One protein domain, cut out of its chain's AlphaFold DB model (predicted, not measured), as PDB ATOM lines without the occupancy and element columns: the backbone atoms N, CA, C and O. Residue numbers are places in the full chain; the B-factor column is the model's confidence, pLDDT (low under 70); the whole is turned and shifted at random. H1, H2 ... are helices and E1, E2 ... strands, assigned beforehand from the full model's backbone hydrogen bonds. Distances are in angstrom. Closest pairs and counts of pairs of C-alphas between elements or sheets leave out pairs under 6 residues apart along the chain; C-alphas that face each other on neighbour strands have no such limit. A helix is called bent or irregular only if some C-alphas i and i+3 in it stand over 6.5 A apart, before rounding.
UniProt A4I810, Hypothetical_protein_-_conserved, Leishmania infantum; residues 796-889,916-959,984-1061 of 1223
ATOM      1  N   VAL A 796     111.325 118.865 116.324       84.93
ATOM      2  CA  VAL A 796     111.387 119.053 114.870       84.93
ATOM      3  C   VAL A 796     112.569 119.944 114.486       84.93
ATOM      4  O   VAL A 796     113.341 119.546 113.619       84.93
ATOM      5  N   GLU A 797     112.763 121.097 115.131       83.76
ATOM      6  CA  GLU A 797     113.904 121.988 114.858       83.76
ATOM      7  C   GLU A 797     115.249 121.306 115.138       83.76
ATOM      8  O   GLU A 797     116.142 121.302 114.288       83.76
ATOM      9  N   TYR A 798     115.362 120.623 116.276       87.53
ATOM     10  CA  TYR A 798     116.544 119.840 116.626       87.53
ATOM     11  C   TYR A 798     116.836 118.758 115.572       87.53
ATOM     12  O   TYR A 798     117.979 118.554 115.153       87.53
ATOM     13  N   THR A 799     115.790 118.077 115.093       88.70
ATOM     14  CA  THR A 799     115.908 117.048 114.054       88.70
ATOM     15  C   THR A 799     116.312 117.649 112.709       88.70
ATOM     16  O   THR A 799     117.152 117.071 112.022       88.70
ATOM     17  N   LYS A 800     115.781 118.817 112.326       87.73
ATOM     18  CA  LYS A 800     116.154 119.513 111.082       87.73
ATOM     19  C   LYS A 800     117.647 119.824 111.028       87.73
ATOM     20  O   LYS A 800     118.284 119.557 110.009       87.73
ATOM     21  N   GLU A 801     118.210 120.349 112.111       85.84
ATOM     22  CA  GLU A 801     119.640 120.669 112.188       85.84
ATOM     23  C   GLU A 801     120.519 119.426 112.096       85.84
ATOM     24  O   GLU A 801     121.480 119.390 111.320       85.84
ATOM     25  N   MET A 802     120.150 118.376 112.829       88.85
ATOM     26  CA  MET A 802     120.832 117.089 112.760       88.85
ATOM     27  C   MET A 802     120.787 116.510 111.335       88.85
ATOM     28  O   MET A 802     121.826 116.120 110.797       88.85
ATOM     29  N   LEU A 803     119.615 116.503 110.687       89.12
ATOM     30  CA  LEU A 803     119.439 116.006 109.318       89.12
ATOM     31  C   LEU A 803     120.224 116.829 108.301       89.12
ATOM     32  O   LEU A 803     120.787 116.262 107.362       89.12
ATOM     33  N   PHE A 804     120.273 118.149 108.472       86.42
ATOM     34  CA  PHE A 804     121.054 119.019 107.607       86.42
ATOM     35  C   PHE A 804     122.537 118.666 107.690       86.42
ATOM     36  O   PHE A 804     123.176 118.450 106.655       86.42
ATOM     37  N   GLN A 805     123.084 118.542 108.903       83.68
ATOM     38  CA  GLN A 805     124.482 118.158 109.060       83.68
ATOM     39  C   GLN A 805     124.736 116.758 108.495       83.68
ATOM     40  O   GLN A 805     125.696 116.558 107.752       83.68
ATOM     41  N   LEU A 806     123.853 115.797 108.778       86.19
ATOM     42  CA  LEU A 806     123.962 114.438 108.258       86.19
ATOM     43  C   LEU A 806     123.953 114.421 106.722       86.19
ATOM     44  O   LEU A 806     124.698 113.653 106.103       86.19
ATOM     45  N   GLN A 807     123.146 115.282 106.095       87.81
ATOM     46  CA  GLN A 807     123.139 115.484 104.649       87.81
ATOM     47  C   GLN A 807     124.488 115.997 104.156       87.81
ATOM     48  O   GLN A 807     125.018 115.467 103.178       87.81
ATOM     49  N   HIS A 808     125.018 117.029 104.809       82.64
ATOM     50  CA  HIS A 808     126.274 117.673 104.443       82.64
ATOM     51  C   HIS A 808     127.461 116.720 104.577       82.64
ATOM     52  O   HIS A 808     128.215 116.546 103.620       82.64
ATOM     53  N   ASP A 809     127.576 116.021 105.705       83.39
ATOM     54  CA  ASP A 809     128.653 115.060 105.957       83.39
ATOM     55  C   ASP A 809     128.568 113.865 105.004       83.39
ATOM     56  O   ASP A 809     129.578 113.449 104.427       83.39
ATOM     57  N   THR A 810     127.357 113.358 104.746       87.13
ATOM     58  CA  THR A 810     127.166 112.278 103.769       87.13
ATOM     59  C   THR A 810     127.515 112.756 102.358       87.13
ATOM     60  O   THR A 810     128.205 112.048 101.627       87.13
ATOM     61  N   ALA A 811     127.109 113.966 101.964       83.08
ATOM     62  CA  ALA A 811     127.427 114.529 100.654       83.08
ATOM     63  C   ALA A 811     128.933 114.769 100.478       83.08
ATOM     64  O   ALA A 811     129.490 114.393  99.446       83.08
ATOM     65  N   ARG A 812     129.603 115.324 101.493       80.50
ATOM     66  CA  ARG A 812     131.057 115.524 101.525       80.50
ATOM     67  C   ARG A 812     131.791 114.191 101.399       80.50
ATOM     68  O   ARG A 812     132.724 114.070 100.603       80.50
ATOM     69  N   GLN A 813     131.342 113.165 102.119       81.02
ATOM     70  CA  GLN A 813     131.926 111.834 102.014       81.02
ATOM     71  C   GLN A 813     131.693 111.217 100.632       81.02
ATOM     72  O   GLN A 813     132.626 110.681 100.043       81.02
ATOM     73  N   LEU A 814     130.492 111.338 100.063       81.22
ATOM     74  CA  LEU A 814     130.208 110.882  98.701       81.22
ATOM     75  C   LEU A 814     131.054 111.613  97.659       81.22
ATOM     76  O   LEU A 814     131.515 110.984  96.713       81.22
ATOM     77  N   GLN A 815     131.273 112.917  97.820       78.72
ATOM     78  CA  GLN A 815     132.142 113.695  96.943       78.72
ATOM     79  C   GLN A 815     133.582 113.187  97.017       78.72
ATOM     80  O   GLN A 815     134.192 112.944  95.979       78.72
ATOM     81  N   HIS A 816     134.099 112.950  98.224       77.66
ATOM     82  CA  HIS A 816     135.421 112.360  98.410       77.66
ATOM     83  C   HIS A 816     135.516 110.960  97.786       77.66
ATOM     84  O   HIS A 816     136.476 110.642  97.087       77.66
ATOM     85  N   LEU A 817     134.492 110.128  97.973       74.21
ATOM     86  CA  LEU A 817     134.424 108.793  97.385       74.21
ATOM     87  C   LEU A 817     134.306 108.832  95.857       74.21
ATOM     88  O   LEU A 817     134.845 107.960  95.188       74.21
ATOM     89  N   ARG A 818     133.645 109.836  95.276       76.91
ATOM     90  CA  ARG A 818     133.628 110.056  93.820       76.91
ATOM     91  C   ARG A 818     134.995 110.483  93.310       76.91
ATOM     92  O   ARG A 818     135.493 109.882  92.373       76.91
ATOM     93  N   ALA A 819     135.612 111.468  93.959       76.30
ATOM     94  CA  ALA A 819     136.928 111.976  93.582       76.30
ATOM     95  C   ALA A 819     138.013 110.890  93.662       76.30
ATOM     96  O   ALA A 819     138.927 110.861  92.849       76.30
ATOM     97  N   THR A 820     137.886 109.962  94.613       73.12
ATOM     98  CA  THR A 820     138.792 108.812  94.762       73.12
ATOM     99  C   THR A 820     138.376 107.595  93.933       73.12
ATOM    100  O   THR A 820     138.990 106.540  94.068       73.12
ATOM    101  N   ASN A 821     137.327 107.705  93.106       69.39
ATOM    102  CA  ASN A 821     136.713 106.589  92.381       69.39
ATOM    103  C   ASN A 821     136.347 105.400  93.283       69.39
ATOM    104  O   ASN A 821     136.283 104.282  92.805       69.39
ATOM    105  N   ARG A 822     136.061 105.613  94.573       66.65
ATOM    106  CA  ARG A 822     135.661 104.600  95.569       66.65
ATOM    107  C   ARG A 822     134.158 104.543  95.832       66.65
ATOM    108  O   ARG A 822     133.708 103.663  96.556       66.65
ATOM    109  N   LEU A 823     133.363 105.453  95.258       66.96
ATOM    110  CA  LEU A 823     131.903 105.511  95.451       66.96
ATOM    111  C   LEU A 823     131.219 104.169  95.154       66.96
ATOM    112  O   LEU A 823     130.263 103.790  95.826       66.96
ATOM    113  N   HIS A 824     131.723 103.464  94.151       62.47
ATOM    114  CA  HIS A 824     131.171 102.207  93.672       62.47
ATOM    115  C   HIS A 824     131.179 101.091  94.721       62.47
ATOM    116  O   HIS A 824     130.268 100.266  94.735       62.47
ATOM    117  N   HIS A 825     132.136 101.112  95.656       58.62
ATOM    118  CA  HIS A 825     132.157 100.178  96.780       58.62
ATOM    119  C   HIS A 825     130.936 100.327  97.701       58.62
ATOM    120  O   HIS A 825     130.602  99.400  98.424       58.62
ATOM    121  N   PHE A 826     130.258 101.478  97.659       60.75
ATOM    122  CA  PHE A 826     129.134 101.807  98.536       60.75
ATOM    123  C   PHE A 826     127.780 101.648  97.869       60.75
ATOM    124  O   PHE A 826     126.788 101.406  98.552       60.75
ATOM    125  N   SER A 827     127.715 101.859  96.554       58.78
ATOM    126  CA  SER A 827     126.459 101.794  95.815       58.78
ATOM    127  C   SER A 827     126.073 100.387  95.392       58.78
ATOM    128  O   SER A 827     124.889 100.151  95.193       58.78
ATOM    129  N   GLY A 828     127.052  99.498  95.196       54.53
ATOM    130  CA  GLY A 828     126.834  98.227  94.499       54.53
ATOM    131  C   GLY A 828     126.511  98.396  93.003       54.53
ATOM    132  O   GLY A 828     126.224  97.414  92.327       54.53
ATOM    133  N   GLU A 829     126.564  99.627  92.477       55.19
ATOM    134  CA  GLU A 829     126.205  99.990  91.099       55.19
ATOM    135  C   GLU A 829     127.481 100.111  90.236       55.19
ATOM    136  O   GLU A 829     127.990 101.217  90.057       55.19
ATOM    137  N   LEU A 830     128.046  98.999  89.735       56.67
ATOM    138  CA  LEU A 830     129.029  99.009  88.630       56.67
ATOM    139  C   LEU A 830     129.146  97.647  87.910       56.67
ATOM    140  O   LEU A 830     128.956  96.597  88.523       56.67
ATOM    141  N   GLN A 831     129.466  97.699  86.608       49.82
ATOM    142  CA  GLN A 831     129.621  96.563  85.680       49.82
ATOM    143  C   GLN A 831     130.862  95.695  85.962       49.82
ATOM    144  O   GLN A 831     130.820  94.489  85.729       49.82
ATOM    145  N   ASP A 832     131.937  96.276  86.506       51.14
ATOM    146  CA  ASP A 832     133.236  95.606  86.643       51.14
ATOM    147  C   ASP A 832     133.494  95.160  88.096       51.14
ATOM    148  O   ASP A 832     134.085  95.862  88.920       51.14
ATOM    149  N   LYS A 833     132.974  93.974  88.433       49.77
ATOM    150  CA  LYS A 833     132.902  93.420  89.802       49.77
ATOM    151  C   LYS A 833     134.271  93.067  90.420       49.77
ATOM    152  O   LYS A 833     134.346  92.807  91.618       49.77
ATOM    153  N   THR A 834     135.349  93.054  89.635       53.79
ATOM    154  CA  THR A 834     136.648  92.454  89.999       53.79
ATOM    155  C   THR A 834     137.581  93.386  90.778       53.79
ATOM    156  O   THR A 834     138.222  92.946  91.728       53.79
ATOM    157  N   LYS A 835     137.631  94.690  90.463       52.24
ATOM    158  CA  LYS A 835     138.501  95.648  91.186       52.24
ATOM    159  C   LYS A 835     138.078  95.867  92.643       52.24
ATOM    160  O   LYS A 835     138.904  96.211  93.484       52.24
ATOM    161  N   LEU A 836     136.807  95.598  92.952       52.55
ATOM    162  CA  LEU A 836     136.212  95.666  94.293       52.55
ATOM    163  C   LEU A 836     136.865  94.678  95.286       52.55
ATOM    164  O   LEU A 836     136.811  94.901  96.493       52.55
ATOM    165  N   LEU A 837     137.503  93.614  94.779       55.33
ATOM    166  CA  LEU A 837     138.047  92.496  95.561       55.33
ATOM    167  C   LEU A 837     139.384  92.793  96.264       55.33
ATOM    168  O   LEU A 837     139.735  92.092  97.216       55.33
ATOM    169  N   GLN A 838     140.140  93.803  95.826       63.70
ATOM    170  CA  GLN A 838     141.548  93.935  96.233       63.70
ATOM    171  C   GLN A 838     141.753  94.594  97.610       63.70
ATOM    172  O   GLN A 838     142.669  94.207  98.328       63.70
ATOM    173  N   ASP A 839     140.901  95.540  98.027       68.30
ATOM    174  CA  ASP A 839     141.072  96.246  99.311       68.30
ATOM    175  C   ASP A 839     140.373  95.498 100.463       68.30
ATOM    176  O   ASP A 839     139.171  95.656 100.714       68.30
ATOM    177  N   SER A 840     141.134  94.659 101.171       70.13
ATOM    178  CA  SER A 840     140.661  93.894 102.335       70.13
ATOM    179  C   SER A 840     140.161  94.789 103.474       70.13
ATOM    180  O   SER A 840     139.144  94.480 104.097       70.13
ATOM    181  N   ASN A 841     140.804  95.939 103.707       70.29
ATOM    182  CA  ASN A 841     140.411  96.879 104.757       70.29
ATOM    183  C   ASN A 841     139.048  97.505 104.462       70.29
ATOM    184  O   ASN A 841     138.232  97.695 105.368       70.29
ATOM    185  N   LEU A 842     138.790  97.854 103.200       70.61
ATOM    186  CA  LEU A 842     137.511  98.431 102.798       70.61
ATOM    187  C   LEU A 842     136.381  97.396 102.874       70.61
ATOM    188  O   LEU A 842     135.309  97.723 103.389       70.61
ATOM    189  N   ARG A 843     136.642  96.147 102.460       74.39
ATOM    190  CA  ARG A 843     135.714  95.015 102.633       74.39
ATOM    191  C   ARG A 843     135.364  94.786 104.102       74.39
ATOM    192  O   ARG A 843     134.188  94.830 104.461       74.39
ATOM    193  N   GLN A 844     136.374  94.672 104.968       74.62
ATOM    194  CA  GLN A 844     136.184  94.528 106.412       74.62
ATOM    195  C   GLN A 844     135.347  95.675 106.989       74.62
ATOM    196  O   GLN A 844     134.407  95.438 107.750       74.62
ATOM    197  N   ARG A 845     135.638  96.930 106.619       74.38
ATOM    198  CA  ARG A 845     134.845  98.096 107.051       74.38
ATOM    199  C   ARG A 845     133.397  98.013 106.574       74.38
ATOM    200  O   ARG A 845     132.502  98.357 107.336       74.38
ATOM    201  N   HIS A 846     133.141  97.546 105.357       76.46
ATOM    202  CA  HIS A 846     131.777  97.394 104.854       76.46
ATOM    203  C   HIS A 846     130.992  96.336 105.624       76.46
ATOM    204  O   HIS A 846     129.928  96.658 106.156       76.46
ATOM    205  N   VAL A 847     131.542  95.128 105.756       77.89
ATOM    206  CA  VAL A 847     130.902  94.012 106.470       77.89
ATOM    207  C   VAL A 847     130.652  94.376 107.932       77.89
ATOM    208  O   VAL A 847     129.541  94.212 108.436       77.89
ATOM    209  N   THR A 848     131.649  94.968 108.596       75.11
ATOM    210  CA  THR A 848     131.483  95.450 109.972       75.11
ATOM    211  C   THR A 848     130.443  96.563 110.060       75.11
ATOM    212  O   THR A 848     129.641  96.520 110.988       75.11
ATOM    213  N   SER A 849     130.373  97.492 109.094       79.34
ATOM    214  CA  SER A 849     129.373  98.574 109.073       79.34
ATOM    215  C   SER A 849     127.931  98.094 108.934       79.34
ATOM    216  O   SER A 849     127.018  98.841 109.273       79.34
ATOM    217  N   THR A 850     127.703  96.882 108.415       79.48
ATOM    218  CA  THR A 850     126.355  96.325 108.219       79.48
ATOM    219  C   THR A 850     125.616  96.230 109.545       79.48
ATOM    220  O   THR A 850     124.460  96.645 109.662       79.48
ATOM    221  N   LEU A 851     126.308  95.715 110.562       77.67
ATOM    222  CA  LEU A 851     125.728  95.492 111.876       77.67
ATOM    223  C   LEU A 851     126.347  96.392 112.949       77.67
ATOM    224  O   LEU A 851     125.622  96.806 113.837       77.67
ATOM    225  N   SER A 852     127.623  96.776 112.855       73.37
ATOM    226  CA  SER A 852     128.366  97.516 113.893       73.37
ATOM    227  C   SER A 852     128.884  98.890 113.442       73.37
ATOM    228  O   SER A 852     129.101  99.118 112.259       73.37
ATOM    229  N   VAL A 853     129.112  99.834 114.369       68.62
ATOM    230  CA  VAL A 853     129.637 101.156 113.999       68.62
ATOM    231  C   VAL A 853     131.142 101.079 113.765       68.62
ATOM    232  O   VAL A 853     131.912 100.777 114.685       68.62
ATOM    233  N   VAL A 854     131.561 101.490 112.569       68.10
ATOM    234  CA  VAL A 854     132.965 101.655 112.168       68.10
ATOM    235  C   VAL A 854     133.556 103.009 112.569       68.10
ATOM    236  O   VAL A 854     132.857 104.010 112.707       68.10
ATOM    237  N   GLN A 855     134.884 103.078 112.703       64.62
ATOM    238  CA  GLN A 855     135.598 104.288 113.140       64.62
ATOM    239  C   GLN A 855     135.313 105.532 112.279       64.62
ATOM    240  O   GLN A 855     135.289 106.639 112.811       64.62
ATOM    241  N   ALA A 856     135.077 105.361 110.975       65.48
ATOM    242  CA  ALA A 856     134.724 106.468 110.087       65.48
ATOM    243  C   ALA A 856     133.400 107.130 110.505       65.48
ATOM    244  O   ALA A 856     133.367 108.339 110.706       65.48
ATOM    245  N   HIS A 857     132.354 106.328 110.731       71.23
ATOM    246  CA  HIS A 857     131.058 106.814 111.208       71.23
ATOM    247  C   HIS A 857     131.148 107.418 112.618       71.23
ATOM    248  O   HIS A 857     130.480 108.399 112.909       71.23
ATOM    249  N   ARG A 858     132.018 106.876 113.485       63.49
ATOM    250  CA  ARG A 858     132.253 107.435 114.831       63.49
ATOM    251  C   ARG A 858     132.764 108.870 114.802       63.49
ATOM    252  O   ARG A 858     132.382 109.661 115.650       63.49
ATOM    253  N   LYS A 859     133.658 109.177 113.859       64.79
ATOM    254  CA  LYS A 859     134.239 110.517 113.711       64.79
ATOM    255  C   LYS A 859     133.304 111.467 112.967       64.79
ATOM    256  O   LYS A 859     133.243 112.639 113.309       64.79
ATOM    257  N   GLN A 860     132.628 110.967 111.934       72.25
ATOM    258  CA  GLN A 860     131.700 111.721 111.094       72.25
ATOM    259  C   GLN A 860     130.489 110.831 110.775       72.25
ATOM    260  O   GLN A 860     130.561 109.991 109.866       72.25
ATOM    261  N   PRO A 861     129.390 110.969 111.531       77.24
ATOM    262  CA  PRO A 861     128.156 110.244 111.292       77.24
ATOM    263  C   PRO A 861     127.637 110.523 109.888       77.24
ATOM    264  O   PRO A 861     127.480 111.660 109.458       77.24
ATOM    265  N   THR A 862     127.396 109.449 109.153       83.91
ATOM    266  CA  THR A 862     126.991 109.471 107.746       83.91
ATOM    267  C   THR A 862     126.074 108.294 107.472       83.91
ATOM    268  O   THR A 862     126.261 107.209 108.032       83.91
ATOM    269  N   LEU A 863     125.110 108.476 106.568       84.73
ATOM    270  CA  LEU A 863     124.184 107.403 106.175       84.73
ATOM    271  C   LEU A 863     124.892 106.251 105.448       84.73
ATOM    272  O   LEU A 863     124.416 105.120 105.461       84.73
ATOM    273  N   LEU A 864     126.061 106.519 104.862       79.82
ATOM    274  CA  LEU A 864     126.888 105.537 104.156       79.82
ATOM    275  C   LEU A 864     127.349 104.377 105.043       79.82
ATOM    276  O   LEU A 864     127.321 103.230 104.608       79.82
ATOM    277  N   TRP A 865     127.775 104.678 106.269       78.62
ATOM    278  CA  TRP A 865     128.377 103.715 107.199       78.62
ATOM    279  C   TRP A 865     127.466 103.357 108.374       78.62
ATOM    280  O   TRP A 865     127.912 102.754 109.350       78.62
ATOM    281  N   MET A 866     126.202 103.765 108.295       83.03
ATOM    282  CA  MET A 866     125.228 103.582 109.356       83.03
ATOM    283  C   MET A 866     124.839 102.091 109.469       83.03
ATOM    284  O   MET A 866     124.430 101.497 108.466       83.03
ATOM    285  N   PRO A 867     124.975 101.451 110.642       83.07
ATOM    286  CA  PRO A 867     124.538 100.079 110.865       83.07
ATOM    287  C   PRO A 867     123.016  99.953 110.865       83.07
ATOM    288  O   PRO A 867     122.302 100.927 111.113       83.07
ATOM    289  N   LEU A 868     122.526  98.724 110.672       82.97
ATOM    290  CA  LEU A 868     121.096  98.385 110.652       82.97
ATOM    291  C   LEU A 868     120.297  99.035 111.790       82.97
ATOM    292  O   LEU A 868     119.198  99.541 111.581       82.97
ATOM    293  N   ALA A 869     120.863  99.032 112.990       78.41
ATOM    294  CA  ALA A 869     120.161  99.476 114.175       78.41
ATOM    295  C   ALA A 869     119.992 101.016 114.230       78.41
ATOM    296  O   ALA A 869     118.971 101.485 114.715       78.41
ATOM    297  N   GLN A 870     120.920 101.805 113.668       81.64
ATOM    298  CA  GLN A 870     120.741 103.260 113.505       81.64
ATOM    299  C   GLN A 870     119.857 103.592 112.301       81.64
ATOM    300  O   GLN A 870     119.085 104.543 112.331       81.64
ATOM    301  N   VAL A 871     119.916 102.777 111.244       84.95
ATOM    302  CA  VAL A 871     119.005 102.914 110.102       84.95
ATOM    303  C   VAL A 871     117.547 102.766 110.553       84.95
ATOM    304  O   VAL A 871     116.700 103.535 110.112       84.95
ATOM    305  N   GLN A 872     117.253 101.846 111.473       84.71
ATOM    306  CA  GLN A 872     115.929 101.708 112.099       84.71
ATOM    307  C   GLN A 872     115.475 102.963 112.839       84.71
ATOM    308  O   GLN A 872     114.310 103.340 112.751       84.71
ATOM    309  N   GLU A 873     116.381 103.615 113.558       84.91
ATOM    310  CA  GLU A 873     116.076 104.852 114.273       84.91
ATOM    311  C   GLU A 873     115.852 106.013 113.312       84.91
ATOM    312  O   GLU A 873     114.923 106.787 113.506       84.91
ATOM    313  N   MET A 874     116.614 106.087 112.218       86.24
ATOM    314  CA  MET A 874     116.352 107.051 111.149       86.24
ATOM    315  C   MET A 874     114.997 106.806 110.482       86.24
ATOM    316  O   MET A 874     114.263 107.752 110.220       86.24
ATOM    317  N   VAL A 875     114.632 105.546 110.238       85.11
ATOM    318  CA  VAL A 875     113.298 105.182 109.738       85.11
ATOM    319  C   VAL A 875     112.213 105.621 110.718       85.11
ATOM    320  O   VAL A 875     111.197 106.167 110.296       85.11
ATOM    321  N   PHE A 876     112.430 105.407 112.014       85.46
ATOM    322  CA  PHE A 876     111.518 105.866 113.053       85.46
ATOM    323  C   PHE A 876     111.395 107.396 113.056       85.46
ATOM    324  O   PHE A 876     110.282 107.904 113.016       85.46
ATOM    325  N   LEU A 877     112.500 108.141 112.980       86.03
ATOM    326  CA  LEU A 877     112.483 109.605 112.873       86.03
ATOM    327  C   LEU A 877     111.700 110.104 111.656       86.03
ATOM    328  O   LEU A 877     110.946 111.068 111.749       86.03
ATOM    329  N   PHE A 878     111.859 109.441 110.512       83.74
ATOM    330  CA  PHE A 878     111.168 109.808 109.275       83.74
ATOM    331  C   PHE A 878     109.660 109.579 109.362       83.74
ATOM    332  O   PHE A 878     108.888 110.282 108.712       83.74
ATOM    333  N   ASP A 879     109.255 108.591 110.153       81.85
ATOM    334  CA  ASP A 879     107.860 108.284 110.430       81.85
ATOM    335  C   ASP A 879     107.235 109.240 111.449       81.85
ATOM    336  O   ASP A 879     106.083 109.618 111.286       81.85
ATOM    337  N   GLN A 880     107.994 109.659 112.467       82.09
ATOM    338  CA  GLN A 880     107.515 110.609 113.476       82.09
ATOM    339  C   GLN A 880     107.442 112.050 112.956       82.09
ATOM    340  O   GLN A 880     106.636 112.841 113.438       82.09
ATOM    341  N   TYR A 881     108.257 112.394 111.954       83.38
ATOM    342  CA  TYR A 881     108.295 113.735 111.367       83.38
ATOM    343  C   TYR A 881     108.013 113.715 109.858       83.38
ATOM    344  O   TYR A 881     108.855 114.160 109.064       83.38
ATOM    345  N   PRO A 882     106.834 113.226 109.419       76.48
ATOM    346  CA  PRO A 882     106.506 113.120 108.002       76.48
ATOM    347  C   PRO A 882     106.548 114.481 107.303       76.48
ATOM    348  O   PRO A 882     106.943 114.537 106.145       76.48
ATOM    349  N   GLN A 883     106.263 115.583 108.001       76.02
ATOM    350  CA  GLN A 883     106.349 116.957 107.494       76.02
ATOM    351  C   GLN A 883     107.751 117.383 107.027       76.02
ATOM    352  O   GLN A 883     107.887 118.418 106.382       76.02
ATOM    353  N   LEU A 884     108.805 116.624 107.346       78.86
ATOM    354  CA  LEU A 884     110.161 116.866 106.838       78.86
ATOM    355  C   LEU A 884     110.436 116.126 105.516       78.86
ATOM    356  O   LEU A 884     111.410 116.436 104.825       78.86
ATOM    357  N   PHE A 885     109.583 115.163 105.142       71.73
ATOM    358  CA  PHE A 885     109.824 114.222 104.040       71.73
ATOM    359  C   PHE A 885     108.637 114.031 103.085       71.73
ATOM    360  O   PHE A 885     108.831 113.520 101.981       71.73
ATOM    361  N   ARG A 886     107.419 114.407 103.487       64.60
ATOM    362  CA  ARG A 886     106.157 114.199 102.767       64.60
ATOM    363  C   ARG A 886     105.281 115.439 102.813       64.60
ATOM    364  O   ARG A 886     105.174 116.093 103.846       64.60
ATOM    365  N   TYR A 887     104.605 115.693 101.699       45.55
ATOM    366  CA  TYR A 887     103.443 116.568 101.655       45.55
ATOM    367  C   TYR A 887     102.292 115.878 102.406       45.55
ATOM    368  O   TYR A 887     101.954 114.736 102.091       45.55
ATOM    369  N   ILE A 888     101.750 116.527 103.438       40.10
ATOM    370  CA  ILE A 888     100.494 116.118 104.076       40.10
ATOM    371  C   ILE A 888      99.404 116.777 103.236       40.10
ATOM    372  O   ILE A 888      99.349 118.006 103.193       40.10
ATOM    373  N   ASP A 889      98.588 115.989 102.534       36.27
ATOM    374  CA  ASP A 889      97.411 116.523 101.851       36.27
ATOM    375  C   ASP A 889      96.548 117.249 102.884       36.27
ATOM    376  O   ASP A 889      96.090 116.662 103.869       36.27
ATOM    377  N   GLU A 916     105.968 116.294  96.300       64.65
ATOM    378  CA  GLU A 916     107.056 117.261  96.496       64.65
ATOM    379  C   GLU A 916     107.683 117.055  97.881       64.65
ATOM    380  O   GLU A 916     106.974 116.865  98.872       64.65
ATOM    381  N   TYR A 917     109.016 117.105  97.969       71.76
ATOM    382  CA  TYR A 917     109.668 117.204  99.274       71.76
ATOM    383  C   TYR A 917     109.519 118.630  99.799       71.76
ATOM    384  O   TYR A 917     109.858 119.567  99.072       71.76
ATOM    385  N   PRO A 918     109.099 118.808 101.058       74.53
ATOM    386  CA  PRO A 918     108.913 120.130 101.628       74.53
ATOM    387  C   PRO A 918     110.239 120.898 101.635       74.53
ATOM    388  O   PRO A 918     111.303 120.350 101.946       74.53
ATOM    389  N   LYS A 919     110.168 122.183 101.278       78.02
ATOM    390  CA  LYS A 919     111.264 123.127 101.506       78.02
ATOM    391  C   LYS A 919     111.271 123.466 102.990       78.02
ATOM    392  O   LYS A 919     110.282 123.957 103.524       78.02
ATOM    393  N   VAL A 920     112.382 123.176 103.647       79.12
ATOM    394  CA  VAL A 920     112.565 123.341 105.083       79.12
ATOM    395  C   VAL A 920     113.618 124.407 105.339       79.12
ATOM    396  O   VAL A 920     114.700 124.377 104.749       79.12
ATOM    397  N   HIS A 921     113.296 125.336 106.230       74.87
ATOM    398  CA  HIS A 921     114.236 126.319 106.754       74.87
ATOM    399  C   HIS A 921     115.042 125.715 107.909       74.87
ATOM    400  O   HIS A 921     114.464 125.096 108.803       74.87
ATOM    401  N   VAL A 922     116.363 125.893 107.873       73.45
ATOM    402  CA  VAL A 922     117.320 125.537 108.930       73.45
ATOM    403  C   VAL A 922     118.174 126.772 109.194       73.45
ATOM    404  O   VAL A 922     119.102 127.069 108.438       73.45
ATOM    405  N   GLY A 923     117.805 127.544 110.218       71.17
ATOM    406  CA  GLY A 923     118.263 128.930 110.337       71.17
ATOM    407  C   GLY A 923     117.890 129.720 109.078       71.17
ATOM    408  O   GLY A 923     116.744 129.671 108.633       71.17
ATOM    409  N   ASP A 924     118.876 130.362 108.457       67.42
ATOM    410  CA  ASP A 924     118.679 131.183 107.253       67.42
ATOM    411  C   ASP A 924     118.719 130.373 105.943       67.42
ATOM    412  O   ASP A 924     118.532 130.911 104.851       67.42
ATOM    413  N   ILE A 925     118.963 129.062 106.025       67.72
ATOM    414  CA  ILE A 925     119.150 128.201 104.855       67.72
ATOM    415  C   ILE A 925     117.843 127.485 104.517       67.72
ATOM    416  O   ILE A 925     117.269 126.784 105.347       67.72
ATOM    417  N   THR A 926     117.407 127.581 103.259       73.78
ATOM    418  CA  THR A 926     116.324 126.750 102.714       73.78
ATOM    419  C   THR A 926     116.883 125.501 102.043       73.78
ATOM    420  O   THR A 926     117.733 125.569 101.155       73.78
ATOM    421  N   CYS A 927     116.405 124.325 102.445       78.34
ATOM    422  CA  CYS A 927     116.847 123.051 101.883       78.34
ATOM    423  C   CYS A 927     115.697 122.040 101.758       78.34
ATOM    424  O   CYS A 927     114.587 122.280 102.215       78.34
ATOM    425  N   THR A 928     115.949 120.901 101.109       81.55
ATOM    426  CA  THR A 928     115.043 119.741 101.152       81.55
ATOM    427  C   THR A 928     115.826 118.545 101.673       81.55
ATOM    428  O   THR A 928     116.979 118.354 101.280       81.55
ATOM    429  N   PHE A 929     115.199 117.693 102.484       85.67
ATOM    430  CA  PHE A 929     115.832 116.468 102.994       85.67
ATOM    431  C   PHE A 929     115.685 115.266 102.053       85.67
ATOM    432  O   PHE A 929     115.890 114.113 102.433       85.67
ATOM    433  N   SER A 930     115.380 115.530 100.782       81.59
ATOM    434  CA  SER A 930     115.264 114.505  99.746       81.59
ATOM    435  C   SER A 930     116.541 113.685  99.565       81.59
ATOM    436  O   SER A 930     116.479 112.472  99.377       81.59
ATOM    437  N   ARG A 931     117.718 114.316  99.673       82.74
ATOM    438  CA  ARG A 931     119.005 113.608  99.586       82.74
ATOM    439  C   ARG A 931     119.205 112.670 100.763       82.74
ATOM    440  O   ARG A 931     119.588 111.527 100.545       82.74
ATOM    441  N   VAL A 932     118.906 113.132 101.978       85.85
ATOM    442  CA  VAL A 932     118.958 112.299 103.189       85.85
ATOM    443  C   VAL A 932     118.074 111.073 103.009       85.85
ATOM    444  O   VAL A 932     118.529 109.952 103.219       85.85
ATOM    445  N   HIS A 933     116.847 111.268 102.523       84.48
ATOM    446  CA  HIS A 933     115.945 110.158 102.251       84.48
ATOM    447  C   HIS A 933     116.490 109.202 101.188       84.48
ATOM    448  O   HIS A 933     116.517 107.992 101.405       84.48
ATOM    449  N   GLY A 934     117.013 109.726 100.078       83.36
ATOM    450  CA  GLY A 934     117.645 108.905  99.046       83.36
ATOM    451  C   GLY A 934     118.834 108.093  99.572       83.36
ATOM    452  O   GLY A 934     118.986 106.923  99.220       83.36
ATOM    453  N   TYR A 935     119.656 108.674 100.450       86.81
ATOM    454  CA  TYR A 935     120.774 107.975 101.088       86.81
ATOM    455  C   TYR A 935     120.303 106.886 102.055       86.81
ATOM    456  O   TYR A 935     120.883 105.802 102.061       86.81
ATOM    457  N   LEU A 936     119.237 107.138 102.818       86.62
ATOM    458  CA  LEU A 936     118.632 106.150 103.709       86.62
ATOM    459  C   LEU A 936     118.081 104.953 102.924       86.62
ATOM    460  O   LEU A 936     118.408 103.814 103.248       86.62
ATOM    461  N   VAL A 937     117.315 105.201 101.855       83.76
ATOM    462  CA  VAL A 937     116.770 104.142 100.985       83.76
ATOM    463  C   VAL A 937     117.895 103.319 100.364       83.76
ATOM    464  O   VAL A 937     117.858 102.089 100.393       83.76
ATOM    465  N   LYS A 938     118.940 103.981  99.855       82.25
ATOM    466  CA  LYS A 938     120.108 103.295  99.294       82.25
ATOM    467  C   LYS A 938     120.820 102.439 100.341       82.25
ATOM    468  O   LYS A 938     121.197 101.308 100.048       82.25
ATOM    469  N   ARG A 939     120.971 102.937 101.573       86.26
ATOM    470  CA  ARG A 939     121.572 102.164 102.665       86.26
ATOM    471  C   ARG A 939     120.714 100.958 103.050       86.26
ATOM    472  O   ARG A 939     121.264  99.871 103.191       86.26
ATOM    473  N   LEU A 940     119.396 101.124 103.165       84.54
ATOM    474  CA  LEU A 940     118.449 100.030 103.416       84.54
ATOM    475  C   LEU A 940     118.542  98.943 102.346       84.54
ATOM    476  O   LEU A 940     118.612  97.767 102.685       84.54
ATOM    477  N   HIS A 941     118.611  99.336 101.073       81.43
ATOM    478  CA  HIS A 941     118.784  98.406  99.958       81.43
ATOM    479  C   HIS A 941     120.085  97.594 100.070       81.43
ATOM    480  O   HIS A 941     120.079  96.380  99.881       81.43
ATOM    481  N   VAL A 942     121.196  98.245 100.434       81.64
ATOM    482  CA  VAL A 942     122.480  97.558 100.640       81.64
ATOM    483  C   VAL A 942     122.397  96.571 101.807       81.64
ATOM    484  O   VAL A 942     122.777  95.411 101.662       81.64
ATOM    485  N   LEU A 943     121.877  97.008 102.956       85.75
ATOM    486  CA  LEU A 943     121.763  96.169 104.151       85.75
ATOM    487  C   LEU A 943     120.837  94.968 103.934       85.75
ATOM    488  O   LEU A 943     121.169  93.860 104.356       85.75
ATOM    489  N   SER A 944     119.693  95.173 103.274       84.64
ATOM    490  CA  SER A 944     118.735  94.102 102.994       84.64
ATOM    491  C   SER A 944     119.302  93.081 102.011       84.64
ATOM    492  O   SER A 944     119.105  91.886 102.218       84.64
ATOM    493  N   GLY A 945     120.066  93.522 101.005       81.74
ATOM    494  CA  GLY A 945     120.791  92.638 100.093       81.74
ATOM    495  C   GLY A 945     121.753  91.708 100.837       81.74
ATOM    496  O   GLY A 945     121.624  90.491 100.741       81.74
ATOM    497  N   ILE A 946     122.659  92.269 101.647       83.96
ATOM    498  CA  ILE A 946     123.658  91.489 102.406       83.96
ATOM    499  C   ILE A 946     122.987  90.502 103.357       83.96
ATOM    500  O   ILE A 946     123.340  89.329 103.400       83.96
ATOM    501  N   LEU A 947     122.025  90.972 104.153       87.20
ATOM    502  CA  LEU A 947     121.436  90.149 105.206       87.20
ATOM    503  C   LEU A 947     120.523  89.053 104.648       87.20
ATOM    504  O   LEU A 947     120.417  87.986 105.247       87.20
ATOM    505  N   ARG A 948     119.899  89.258 103.486       85.08
ATOM    506  CA  ARG A 948     119.131  88.196 102.824       85.08
ATOM    507  C   ARG A 948     120.030  87.136 102.199       85.08
ATOM    508  O   ARG A 948     119.719  85.963 102.369       85.08
ATOM    509  N   GLU A 949     121.141  87.521 101.574       85.39
ATOM    510  CA  GLU A 949     122.156  86.560 101.111       85.39
ATOM    511  C   GLU A 949     122.762  85.781 102.279       85.39
ATOM    512  O   GLU A 949     122.898  84.563 102.216       85.39
ATOM    513  N   TYR A 950     123.019  86.455 103.403       87.68
ATOM    514  CA  TYR A 950     123.477  85.802 104.628       87.68
ATOM    515  C   TYR A 950     122.474  84.750 105.112       87.68
ATOM    516  O   TYR A 950     122.866  83.653 105.488       87.68
ATOM    517  N   ARG A 951     121.167  85.033 105.043       87.17
ATOM    518  CA  ARG A 951     120.133  84.033 105.343       87.17
ATOM    519  C   ARG A 951     120.170  82.844 104.379       87.17
ATOM    520  O   ARG A 951     119.987  81.727 104.850       87.17
ATOM    521  N   SER A 952     120.364  83.063 103.078       85.07
ATOM    522  CA  SER A 952     120.479  81.974 102.094       85.07
ATOM    523  C   SER A 952     121.668  81.068 102.418       85.07
ATOM    524  O   SER A 952     121.485  79.864 102.567       85.07
ATOM    525  N   ILE A 953     122.839  81.661 102.680       85.00
ATOM    526  CA  ILE A 953     124.047  80.936 103.100       85.00
ATOM    527  C   ILE A 953     123.777  80.128 104.375       85.00
ATOM    528  O   ILE A 953     124.109  78.952 104.430       85.00
ATOM    529  N   LEU A 954     123.100  80.711 105.371       85.56
ATOM    530  CA  LEU A 954     122.738  80.009 106.611       85.56
ATOM    531  C   LEU A 954     121.746  78.849 106.419       85.56
ATOM    532  O   LEU A 954     121.681  77.950 107.257       85.56
ATOM    533  N   LEU A 955     120.910  78.894 105.378       82.79
ATOM    534  CA  LEU A 955     119.961  77.826 105.048       82.79
ATOM    535  C   LEU A 955     120.627  76.677 104.279       82.79
ATOM    536  O   LEU A 955     120.147  75.546 104.378       82.79
ATOM    537  N   GLU A 956     121.679  76.983 103.520       81.58
ATOM    538  CA  GLU A 956     122.497  76.034 102.757       81.58
ATOM    539  C   GLU A 956     123.607  75.409 103.611       81.58
ATOM    540  O   GLU A 956     123.938  74.237 103.435       81.58
ATOM    541  N   SER A 957     124.150  76.160 104.575       73.84
ATOM    542  CA  SER A 957     125.144  75.664 105.522       73.84
ATOM    543  C   SER A 957     124.549  74.542 106.377       73.84
ATOM    544  O   SER A 957     123.510  74.723 107.021       73.84
ATOM    545  N   VAL A 958     125.222  73.387 106.408       56.09
ATOM    546  CA  VAL A 958     124.908  72.268 107.314       56.09
ATOM    547  C   VAL A 958     124.868  72.807 108.753       56.09
ATOM    548  O   VAL A 958     125.772  73.559 109.125       56.09
ATOM    549  N   PRO A 959     123.837  72.492 109.563       54.21
ATOM    550  CA  PRO A 959     123.649  73.112 110.871       54.21
ATOM    551  C   PRO A 959     124.898  72.948 111.742       54.21
ATOM    552  O   PRO A 959     125.262  71.841 112.127       54.21
ATOM    553  N   PHE A 984     116.295  75.908 114.217       79.43
ATOM    554  CA  PHE A 984     116.985  77.107 113.721       79.43
ATOM    555  C   PHE A 984     116.615  77.404 112.260       79.43
ATOM    556  O   PHE A 984     116.179  78.514 111.953       79.43
ATOM    557  N   ARG A 985     116.649  76.369 111.412       80.18
ATOM    558  CA  ARG A 985     116.188  76.416 110.021       80.18
ATOM    559  C   ARG A 985     114.720  76.841 109.904       80.18
ATOM    560  O   ARG A 985     114.409  77.723 109.112       80.18
ATOM    561  N   GLY A 986     113.828  76.289 110.729       79.65
ATOM    562  CA  GLY A 986     112.416  76.685 110.771       79.65
ATOM    563  C   GLY A 986     112.216  78.172 111.085       79.65
ATOM    564  O   GLY A 986     111.415  78.838 110.433       79.65
ATOM    565  N   ARG A 987     112.995  78.735 112.018       82.20
ATOM    566  CA  ARG A 987     112.953  80.177 112.328       82.20
ATOM    567  C   ARG A 987     113.475  81.047 111.184       82.20
ATOM    568  O   ARG A 987     112.937  82.130 110.965       82.20
ATOM    569  N   LEU A 988     114.500  80.592 110.465       82.50
ATOM    570  CA  LEU A 988     115.003  81.287 109.276       82.50
ATOM    571  C   LEU A 988     113.966  81.290 108.145       82.50
ATOM    572  O   LEU A 988     113.765  82.319 107.503       82.50
ATOM    573  N   LEU A 989     113.269  80.170 107.937       82.16
ATOM    574  CA  LEU A 989     112.190  80.067 106.950       82.16
ATOM    575  C   LEU A 989     110.998  80.961 107.313       82.16
ATOM    576  O   LEU A 989     110.475  81.667 106.454       82.16
ATOM    577  N   GLU A 990     110.608  80.997 108.587       80.79
ATOM    578  CA  GLU A 990     109.536  81.877 109.064       80.79
ATOM    579  C   GLU A 990     109.895  83.361 108.899       80.79
ATOM    580  O   GLU A 990     109.079  84.169 108.460       80.79
ATOM    581  N   ASN A 991     111.151  83.724 109.165       80.99
ATOM    582  CA  ASN A 991     111.652  85.061 108.872       80.99
ATOM    583  C   ASN A 991     111.546  85.408 107.373       80.99
ATOM    584  O   ASN A 991     111.148  86.520 107.030       80.99
ATOM    585  N   ALA A 992     111.855  84.462 106.480       77.17
ATOM    586  CA  ALA A 992     111.797  84.675 105.034       77.17
ATOM    587  C   ALA A 992     110.382  84.955 104.510       77.17
ATOM    588  O   ALA A 992     110.228  85.740 103.568       77.17
ATOM    589  N   ARG A 993     109.347  84.392 105.150       75.89
ATOM    590  CA  ARG A 993     107.933  84.634 104.805       75.89
ATOM    591  C   ARG A 993     107.503  86.086 104.980       75.89
ATOM    592  O   ARG A 993     106.583  86.526 104.305       75.89
ATOM    593  N   ARG A 994     108.178  86.839 105.851       68.95
ATOM    594  CA  ARG A 994     107.902  88.268 106.035       68.95
ATOM    595  C   ARG A 994     108.420  89.126 104.888       68.95
ATOM    596  O   ARG A 994     108.005  90.272 104.801       68.95
ATOM    597  N   SER A 995     109.311  88.618 104.036       66.49
ATOM    598  CA  SER A 995     109.912  89.444 102.991       66.49
ATOM    599  C   SER A 995     108.883  89.829 101.911       66.49
ATOM    600  O   SER A 995     108.136  88.966 101.447       66.49
ATOM    601  N   PRO A 996     108.827  91.101 101.476       61.40
ATOM    602  CA  PRO A 996     107.869  91.543 100.471       61.40
ATOM    603  C   PRO A 996     108.128  90.824  99.137       61.40
ATOM    604  O   PRO A 996     109.239  90.862  98.600       61.40
ATOM    605  N   GLN A 997     107.091  90.168  98.598       53.90
ATOM    606  CA  GLN A 997     107.157  89.323  97.391       53.90
ATOM    607  C   GLN A 997     107.720  90.071  96.164       53.90
ATOM    608  O   GLN A 997     108.459  89.494  95.368       53.90
ATOM    609  N   LEU A 998     107.453  91.379  96.065       47.77
ATOM    610  CA  LEU A 998     107.892  92.262  94.975       47.77
ATOM    611  C   LEU A 998     109.420  92.376  94.816       47.77
ATOM    612  O   LEU A 998     109.893  92.691  93.727       47.77
ATOM    613  N   GLU A 999     110.216  92.106  95.855       47.03
ATOM    614  CA  GLU A 999     111.680  92.206  95.752       47.03
ATOM    615  C   GLU A 999     112.367  90.900  95.348       47.03
ATOM    616  O   GLU A 999     113.541  90.942  94.985       47.03
ATOM    617  N   VAL A1000     111.669  89.754  95.371       44.10
ATOM    618  CA  VAL A1000     112.257  88.438  95.052       44.10
ATOM    619  C   VAL A1000     112.908  88.439  93.663       44.10
ATOM    620  O   VAL A1000     113.997  87.900  93.500       44.10
ATOM    621  N   HIS A1001     112.314  89.138  92.692       43.38
ATOM    622  CA  HIS A1001     112.814  89.205  91.314       43.38
ATOM    623  C   HIS A1001     114.120  89.995  91.134       43.38
ATOM    624  O   HIS A1001     114.858  89.732  90.190       43.38
ATOM    625  N   ARG A1002     114.458  90.944  92.022       51.10
ATOM    626  CA  ARG A1002     115.732  91.686  91.914       51.10
ATOM    627  C   ARG A1002     116.916  90.949  92.554       51.10
ATOM    628  O   ARG A1002     118.041  91.410  92.397       51.10
ATOM    629  N   ARG A1003     116.675  89.845  93.280       49.01
ATOM    630  CA  ARG A1003     117.658  89.184  94.165       49.01
ATOM    631  C   ARG A1003     118.822  88.521  93.422       49.01
ATOM    632  O   ARG A1003     119.949  88.611  93.890       49.01
ATOM    633  N   ASN A1004     118.590  87.947  92.242       47.50
ATOM    634  CA  ASN A1004     119.527  86.988  91.639       47.50
ATOM    635  C   ASN A1004     120.847  87.567  91.079       47.50
ATOM    636  O   ASN A1004     121.670  86.797  90.598       47.50
ATOM    637  N   ASN A1005     121.099  88.884  91.131       51.22
ATOM    638  CA  ASN A1005     122.217  89.497  90.389       51.22
ATOM    639  C   ASN A1005     123.308  90.200  91.225       51.22
ATOM    640  O   ASN A1005     124.272  90.725  90.650       51.22
ATOM    641  N   TYR A1006     123.236  90.196  92.559       64.55
ATOM    642  CA  TYR A1006     124.183  90.953  93.390       64.55
ATOM    643  C   TYR A1006     125.352  90.099  93.895       64.55
ATOM    644  O   TYR A1006     125.468  89.834  95.087       64.55
ATOM    645  N   GLY A1007     126.284  89.734  93.010       67.36
ATOM    646  CA  GLY A1007     127.512  89.020  93.412       67.36
ATOM    647  C   GLY A1007     128.311  89.709  94.540       67.36
ATOM    648  O   GLY A1007     129.020  89.046  95.289       67.36
ATOM    649  N   TRP A1008     128.152  91.028  94.719       73.22
ATOM    650  CA  TRP A1008     128.729  91.772  95.846       73.22
ATOM    651  C   TRP A1008     128.060  91.447  97.194       73.22
ATOM    652  O   TRP A1008     128.747  91.382  98.212       73.22
ATOM    653  N   ALA A1009     126.740  91.232  97.215       78.37
ATOM    654  CA  ALA A1009     125.986  90.958  98.436       78.37
ATOM    655  C   ALA A1009     126.334  89.571  98.969       78.37
ATOM    656  O   ALA A1009     126.608  89.431 100.159       78.37
ATOM    657  N   HIS A1010     126.421  88.589  98.067       79.80
ATOM    658  CA  HIS A1010     126.856  87.234  98.382       79.80
ATOM    659  C   HIS A1010     128.259  87.224  99.006       79.80
ATOM    660  O   HIS A1010     128.457  86.661 100.074       79.80
ATOM    661  N   MET A1011     129.223  87.936  98.416       77.61
ATOM    662  CA  MET A1011     130.588  88.029  98.949       77.61
ATOM    663  C   MET A1011     130.645  88.618 100.365       77.61
ATOM    664  O   MET A1011     131.325  88.084 101.237       77.61
ATOM    665  N   TRP A1012     129.943  89.724 100.619       82.29
ATOM    666  CA  TRP A1012     129.921  90.332 101.953       82.29
ATOM    667  C   TRP A1012     129.161  89.482 102.966       82.29
ATOM    668  O   TRP A1012     129.525  89.462 104.142       82.29
ATOM    669  N   ALA A1013     128.128  88.771 102.523       85.43
ATOM    670  CA  ALA A1013     127.417  87.808 103.342       85.43
ATOM    671  C   ALA A1013     128.301  86.603 103.701       85.43
ATOM    672  O   ALA A1013     128.311  86.196 104.861       85.43
ATOM    673  N   MET A1014     129.105  86.106 102.756       84.79
ATOM    674  CA  MET A1014     130.122  85.081 102.998       84.79
ATOM    675  C   MET A1014     131.168  85.558 104.007       84.79
ATOM    676  O   MET A1014     131.433  84.858 104.971       84.79
ATOM    677  N   GLN A1015     131.681  86.787 103.893       83.15
ATOM    678  CA  GLN A1015     132.596  87.331 104.908       83.15
ATOM    679  C   GLN A1015     131.931  87.495 106.280       83.15
ATOM    680  O   GLN A1015     132.550  87.234 107.310       83.15
ATOM    681  N   LEU A1016     130.666  87.920 106.325       84.14
ATOM    682  CA  LEU A1016     129.911  87.984 107.577       84.14
ATOM    683  C   LEU A1016     129.746  86.591 108.208       84.14
ATOM    684  O   LEU A1016     129.757  86.479 109.431       84.14
ATOM    685  N   HIS A1017     129.605  85.554 107.384       86.05
ATOM    686  CA  HIS A1017     129.488  84.162 107.804       86.05
ATOM    687  C   HIS A1017     130.825  83.552 108.243       86.05
ATOM    688  O   HIS A1017     130.892  82.965 109.317       86.05
ATOM    689  N   GLU A1018     131.887  83.714 107.459       84.88
ATOM    690  CA  GLU A1018     133.168  83.032 107.661       84.88
ATOM    691  C   GLU A1018     134.141  83.832 108.538       84.88
ATOM    692  O   GLU A1018     134.710  83.291 109.484       84.88
ATOM    693  N   GLU A1019     134.318  85.131 108.273       81.47
ATOM    694  CA  GLU A1019     135.286  85.977 108.993       81.47
ATOM    695  C   GLU A1019     134.685  86.596 110.266       81.47
ATOM    696  O   GLU A1019     135.369  86.752 111.281       81.47
ATOM    697  N   PHE A1020     133.392  86.943 110.238       81.03
ATOM    698  CA  PHE A1020     132.701  87.607 111.351       81.03
ATOM    699  C   PHE A1020     131.469  86.844 111.889       81.03
ATOM    700  O   PHE A1020     130.486  87.500 112.260       81.03
ATOM    701  N   PRO A1021     131.498  85.500 112.051       79.94
ATOM    702  CA  PRO A1021     130.311  84.700 112.385       79.94
ATOM    703  C   PRO A1021     129.620  85.159 113.667       79.94
ATOM    704  O   PRO A1021     128.399  85.119 113.784       79.94
ATOM    705  N   ARG A1022     130.388  85.617 114.661       72.63
ATOM    706  CA  ARG A1022     129.861  86.038 115.969       72.63
ATOM    707  C   ARG A1022     129.267  87.446 115.968       72.63
ATOM    708  O   ARG A1022     128.562  87.786 116.921       72.63
ATOM    709  N   LEU A1023     129.514  88.250 114.932       74.50
ATOM    710  CA  LEU A1023     129.107  89.654 114.891       74.50
ATOM    711  C   LEU A1023     127.585  89.836 115.037       74.50
ATOM    712  O   LEU A1023     127.197  90.633 115.887       74.50
ATOM    713  N   PRO A1024     126.702  89.084 114.343       77.38
ATOM    714  CA  PRO A1024     125.253  89.197 114.541       77.38
ATOM    715  C   PRO A1024     124.806  88.943 115.982       77.38
ATOM    716  O   PRO A1024     123.937  89.636 116.502       77.38
ATOM    717  N   ALA A1025     125.425  87.978 116.662       67.65
ATOM    718  CA  ALA A1025     125.084  87.658 118.043       67.65
ATOM    719  C   ALA A1025     125.597  88.688 119.045       67.65
ATOM    720  O   ALA A1025     124.853  89.074 119.942       67.65
ATOM    721  N   GLN A1026     126.822  89.182 118.861       68.17
ATOM    722  CA  GLN A1026     127.358  90.293 119.652       68.17
ATOM    723  C   GLN A1026     126.495  91.547 119.494       68.17
ATOM    724  O   GLN A1026     126.199  92.235 120.464       68.17
ATOM    725  N   MET A1027     126.042  91.806 118.272       69.76
ATOM    726  CA  MET A1027     125.215  92.953 117.926       69.76
ATOM    727  C   MET A1027     123.828  92.932 118.570       69.76
ATOM    728  O   MET A1027     123.326  93.965 119.013       69.76
ATOM    729  N   GLU A1028     123.225  91.752 118.644       69.27
ATOM    730  CA  GLU A1028     121.913  91.536 119.254       69.27
ATOM    731  C   GLU A1028     121.975  91.287 120.769       69.27
ATOM    732  O   GLU A1028     120.937  91.022 121.384       69.27
ATOM    733  N   GLY A1029     123.170  91.313 121.372       60.59
ATOM    734  CA  GLY A1029     123.362  90.954 122.778       60.59
ATOM    735  C   GLY A1029     122.982  89.504 123.091       60.59
ATOM    736  O   GLY A1029     122.637  89.185 124.223       60.59
ATOM    737  N   ALA A1030     122.990  88.619 122.089       60.36
ATOM    738  CA  ALA A1030     122.528  87.245 122.235       60.36
ATOM    739  C   ALA A1030     123.668  86.315 122.700       60.36
ATOM    740  O   ALA A1030     124.763  86.334 122.121       60.36
ATOM    741  N   PRO A1031     123.428  85.437 123.696       58.70
ATOM    742  CA  PRO A1031     124.445  84.501 124.164       58.70
ATOM    743  C   PRO A1031     124.770  83.467 123.083       58.70
ATOM    744  O   PRO A1031     125.942  83.289 122.748       58.70
ATOM    745  N   ARG A1032     123.727  82.872 122.491       66.50
ATOM    746  CA  ARG A1032     123.817  81.862 121.432       66.50
ATOM    747  C   ARG A1032     123.875  82.508 120.055       66.50
ATOM    748  O   ARG A1032     123.040  83.361 119.736       66.50
ATOM    749  N   TRP A1033     124.808  82.039 119.227       78.31
ATOM    750  CA  TRP A1033     125.014  82.531 117.864       78.31
ATOM    751  C   TRP A1033     123.734  82.464 117.024       78.31
ATOM    752  O   TRP A1033     123.273  83.485 116.509       78.31
ATOM    753  N   ALA A1034     123.102  81.289 116.995       77.65
ATOM    754  CA  ALA A1034     121.896  81.018 116.219       77.65
ATOM    755  C   ALA A1034     120.744  81.974 116.577       77.65
ATOM    756  O   ALA A1034     120.029  82.477 115.709       77.65
ATOM    757  N   SER A1035     120.576  82.280 117.869       72.70
ATOM    758  CA  SER A1035     119.567  83.248 118.309       72.70
ATOM    759  C   SER A1035     119.905  84.667 117.860       72.70
ATOM    760  O   SER A1035     118.990  85.429 117.565       72.70
ATOM    761  N   GLY A1036     121.182  85.038 117.861       75.51
ATOM    762  CA  GLY A1036     121.645  86.346 117.414       75.51
ATOM    763  C   GLY A1036     121.422  86.571 115.924       75.51
ATOM    764  O   GLY A1036     120.816  87.564 115.535       75.51
ATOM    765  N   ALA A1037     121.830  85.606 115.100       82.67
ATOM    766  CA  ALA A1037     121.644  85.653 113.653       82.67
ATOM    767  C   ALA A1037     120.160  85.783 113.271       82.67
ATOM    768  O   ALA A1037     119.792  86.703 112.542       82.67
ATOM    769  N   VAL A1038     119.290  84.931 113.832       84.04
ATOM    770  CA  VAL A1038     117.837  84.998 113.578       84.04
ATOM    771  C   VAL A1038     117.266  86.352 113.990       84.04
ATOM    772  O   VAL A1038     116.464  86.915 113.254       84.04
ATOM    773  N   ARG A1039     117.680  86.904 115.138       79.03
ATOM    774  CA  ARG A1039     117.198  88.214 115.602       79.03
ATOM    775  C   ARG A1039     117.617  89.342 114.668       79.03
ATOM    776  O   ARG A1039     116.763  90.153 114.337       79.03
ATOM    777  N   ALA A1040     118.872  89.374 114.221       82.61
ATOM    778  CA  ALA A1040     119.355  90.405 113.303       82.61
ATOM    779  C   ALA A1040     118.579  90.381 111.971       82.61
ATOM    780  O   ALA A1040     118.155  91.426 111.475       82.61
ATOM    781  N   LEU A1041     118.325  89.182 111.437       87.27
ATOM    782  CA  LEU A1041     117.517  88.975 110.229       87.27
ATOM    783  C   LEU A1041     116.053  89.380 110.426       87.27
ATOM    784  O   LEU A1041     115.457  90.038 109.576       87.27
ATOM    785  N   ASP A1042     115.474  89.023 111.567       84.26
ATOM    786  CA  ASP A1042     114.105  89.375 111.943       84.26
ATOM    787  C   ASP A1042     113.925  90.874 112.135       84.26
ATOM    788  O   ASP A1042     112.942  91.456 111.680       84.26
ATOM    789  N   ARG A1043     114.921  91.527 112.726       82.68
ATOM    790  CA  ARG A1043     114.958  92.977 112.841       82.68
ATOM    791  C   ARG A1043     115.032  93.643 111.468       82.68
ATOM    792  O   ARG A1043     114.265  94.569 111.209       82.68
ATOM    793  N   MET A1044     115.909  93.160 110.585       86.65
ATOM    794  CA  MET A1044     116.036  93.665 109.213       86.65
ATOM    795  C   MET A1044     114.723  93.536 108.438       86.65
ATOM    796  O   MET A1044     114.248  94.540 107.915       86.65
ATOM    797  N   GLU A1045     114.093  92.358 108.427       85.40
ATOM    798  CA  GLU A1045     112.851  92.157 107.665       85.40
ATOM    799  C   GLU A1045     111.691  92.985 108.230       85.40
ATOM    800  O   GLU A1045     110.936  93.565 107.456       85.40
ATOM    801  N   ARG A1046     111.573  93.140 109.560       82.10
ATOM    802  CA  ARG A1046     110.595  94.085 110.134       82.10
ATOM    803  C   ARG A1046     110.846  95.515 109.671       82.10
ATOM    804  O   ARG A1046     109.917  96.188 109.259       82.10
ATOM    805  N   THR A1047     112.100  95.961 109.680       83.03
ATOM    806  CA  THR A1047     112.450  97.322 109.227       83.03
ATOM    807  C   THR A1047     112.087  97.531 107.760       83.03
ATOM    808  O   THR A1047     111.544  98.570 107.390       83.03
ATOM    809  N   MET A1048     112.368  96.540 106.912       83.16
ATOM    810  CA  MET A1048     112.010  96.586 105.496       83.16
ATOM    811  C   MET A1048     110.492  96.613 105.309       83.16
ATOM    812  O   MET A1048     109.979  97.427 104.549       83.16
ATOM    813  N   ASN A1049     109.758  95.794 106.054       80.61
ATOM    814  CA  ASN A1049     108.301  95.793 105.998       80.61
ATOM    815  C   ASN A1049     107.709  97.120 106.462       80.61
ATOM    816  O   ASN A1049     106.888  97.687 105.748       80.61
ATOM    817  N   ASP A1050     108.169  97.652 107.592       77.60
ATOM    818  CA  ASP A1050     107.704  98.928 108.131       77.60
ATOM    819  C   ASP A1050     107.987 100.072 107.145       77.60
ATOM    820  O   ASP A1050     107.122 100.906 106.887       77.60
ATOM    821  N   THR A1051     109.177 100.106 106.533       79.10
ATOM    822  CA  THR A1051     109.529 101.134 105.532       79.10
ATOM    823  C   THR A1051     108.717 101.017 104.246       79.10
ATOM    824  O   THR A1051     108.353 102.045 103.668       79.10
ATOM    825  N   HIS A1052     108.409  99.798 103.800       78.23
ATOM    826  CA  HIS A1052     107.533  99.554 102.654       78.23
ATOM    827  C   HIS A1052     106.090  99.958 102.956       78.23
ATOM    828  O   HIS A1052     105.520 100.738 102.197       78.23
ATOM    829  N   GLN A1053     105.522  99.492 104.072       75.15
ATOM    830  CA  GLN A1053     104.154  99.807 104.501       75.15
ATOM    831  C   GLN A1053     103.956 101.305 104.680       75.15
ATOM    832  O   GLN A1053     102.963 101.869 104.228       75.15
ATOM    833  N   LYS A1054     104.943 101.975 105.277       71.75
ATOM    834  CA  LYS A1054     104.909 103.425 105.417       71.75
ATOM    835  C   LYS A1054     105.068 104.112 104.073       71.75
ATOM    836  O   LYS A1054     104.698 105.269 103.988       71.75
ATOM    837  N   GLY A1055     105.608 103.480 103.029       69.03
ATOM    838  CA  GLY A1055     105.880 104.096 101.725       69.03
ATOM    839  C   GLY A1055     107.139 104.970 101.711       69.03
ATOM    840  O   GLY A1055     107.185 105.977 101.001       69.03
ATOM    841  N   LEU A1056     108.119 104.652 102.565       74.27
ATOM    842  CA  LEU A1056     109.441 105.290 102.618       74.27
ATOM    843  C   LEU A1056     110.395 104.670 101.585       74.27
ATOM    844  O   LEU A1056     111.248 105.353 101.033       74.27
ATOM    845  N   PHE A1057     110.230 103.390 101.252       73.76
ATOM    846  CA  PHE A1057     111.096 102.721 100.283       73.76
ATOM    847  C   PHE A1057     110.698 103.046  98.829       73.76
ATOM    848  O   PHE A1057     109.974 102.296  98.179       73.76
ATOM    849  N   ILE A1058     111.151 104.197  98.317       70.44
ATOM    850  CA  ILE A1058     110.880 104.671  96.948       70.44
ATOM    851  C   ILE A1058     112.159 105.112  96.230       70.44
ATOM    852  O   ILE A1058     113.117 105.573  96.852       70.44
ATOM    853  N   ASN A1059     112.175 105.036  94.895       71.14
ATOM    854  CA  ASN A1059     113.249 105.649  94.113       71.14
ATOM    855  C   ASN A1059     113.080 107.175  94.125       71.14
ATOM    856  O   ASN A1059     112.373 107.737  93.291       71.14
ATOM    857  N   VAL A1060     113.751 107.824  95.079       66.23
ATOM    858  CA  VAL A1060     113.667 109.273  95.313       66.23
ATOM    859  C   VAL A1060     114.055 110.087  94.076       66.23
ATOM    860  O   VAL A1060     113.459 111.126  93.808       66.23
ATOM    861  N   VAL A1061     115.031 109.615  93.294       70.16
ATOM    862  CA  VAL A1061     115.464 110.308  92.071       70.16
ATOM    863  C   VAL A1061     114.351 110.273  91.030       70.16
ATOM    864  O   VAL A1061     113.976 111.318  90.504       70.16
TER     865      VAL A1061
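What this domain is: This is residues 796 to 889, 916 to 959 and 984 to 1061 of the 1223 residues of the protein "Hypothetical_protein_-_conserved" of Leishmania infantum (UniProt A4I810). One long helix, H6, runs through the middle along the longest axis, with other helices packed round it: H5, H7 and H11 form a loose four-helix bundle with it, helices in partly slanting company, while H9 and H1 cross it. H3 packs on H9, and a small hairpin, E1 and E2, sits at one end of the length beside residues 797 to 804 of H1. The printed part has 216 residues, with five named helices, two antiparallel strands, then six more helices, and is mostly helix with mostly crossed packing. It is compact, with a radius of gyration of the C-alphas of 17.6 A, yet only just elongated, spanning 59 by 39 by 34 A.

How they stand to each other: H1, residues 796 to 819, touches the hub H6, residues 930 to 956, with residues 803 to 807 alone, only just about perpendicular at 71 degrees; the closest C-alphas are those of Gln 807 and Val 932, 5.5 A. H2, residues 824 to 827, is close to H6 but not clearly touching, with C-alphas 827 and 938 closest at 7.4 A. H3, residues 840 to 851, touches H9, residues 1007 to 1018, with residues 843 to 848 alone, about perpendicular at 80 degrees, closest at C-alphas 847 and 1012, 5.9 A. H4, residues 855 to 859, is near H3, with 5 pairs of C-alphas within 10 A. H5, residues 868 to 880, touches residues 936 to 943 of H6 at a steep tilt of 43 degrees, opposite ways, closest at C-alphas 868 and 943, 6.9 A. The hairpin of E1, residues 920 to 922, and E2, residues 925 to 927, has N 920 and O 927 within hydrogen-bond range at 2.8 A. Residues 942 to 953 of H6 touch H9, closest at C-alphas 950 and 1013, 4.6 A. H7, residues 984 to 993, touches H11, residues 1033 to 1054, at a shallow tilt of 6 degrees, closest at C-alphas 991 and 1042, 5.8 A. H8, residues 997 to 1005, is irregular, with C-alphas 1001 and 1004 7.1 A apart, and is close to H6 but not clearly touching, with C-alphas 945 and 1003 closest at 7.5 A. H10, residues 1023 to 1027, touches residues 1033 to 1040 of H11, closest at C-alphas 1025 and 1036, 3.7 A. Every O i to N i+4 pair is within hydrogen-bond range in H1, H4, H6, H7, H9, H10 and H11; the counts are 7 of 8 in H3, 8 of 9 in H5 and 0 of 5 in H8, which has 3 of 6 O i to N i+3 pairs within range, and H2 is too short for an i+4 pair.

Where its parts are: H1 begins at C-alpha 796, (111.387, 119.053, 114.870), and is 34.0 A long. H6 begins at C-alpha 930, (115.264, 114.505, 99.746), and is 39.3 A long; H11, 31.6 A, ends at C-alpha 1054, (104.909, 103.425, 105.417).

The domain as a whole: The C-alphas farthest apart are those of Asp 924 and Val 958, 59.2 A. Residues 890 to 915 and 960 to 983 are not printed; the C-alpha gaps are 11.1 A and 8.3 A. The link from H2 to H3, residues 828 to 839, is long. The mean pLDDT of the printed part is 74.8, with 58 residues under 70, among them 821 to 839 and 994 to 1007.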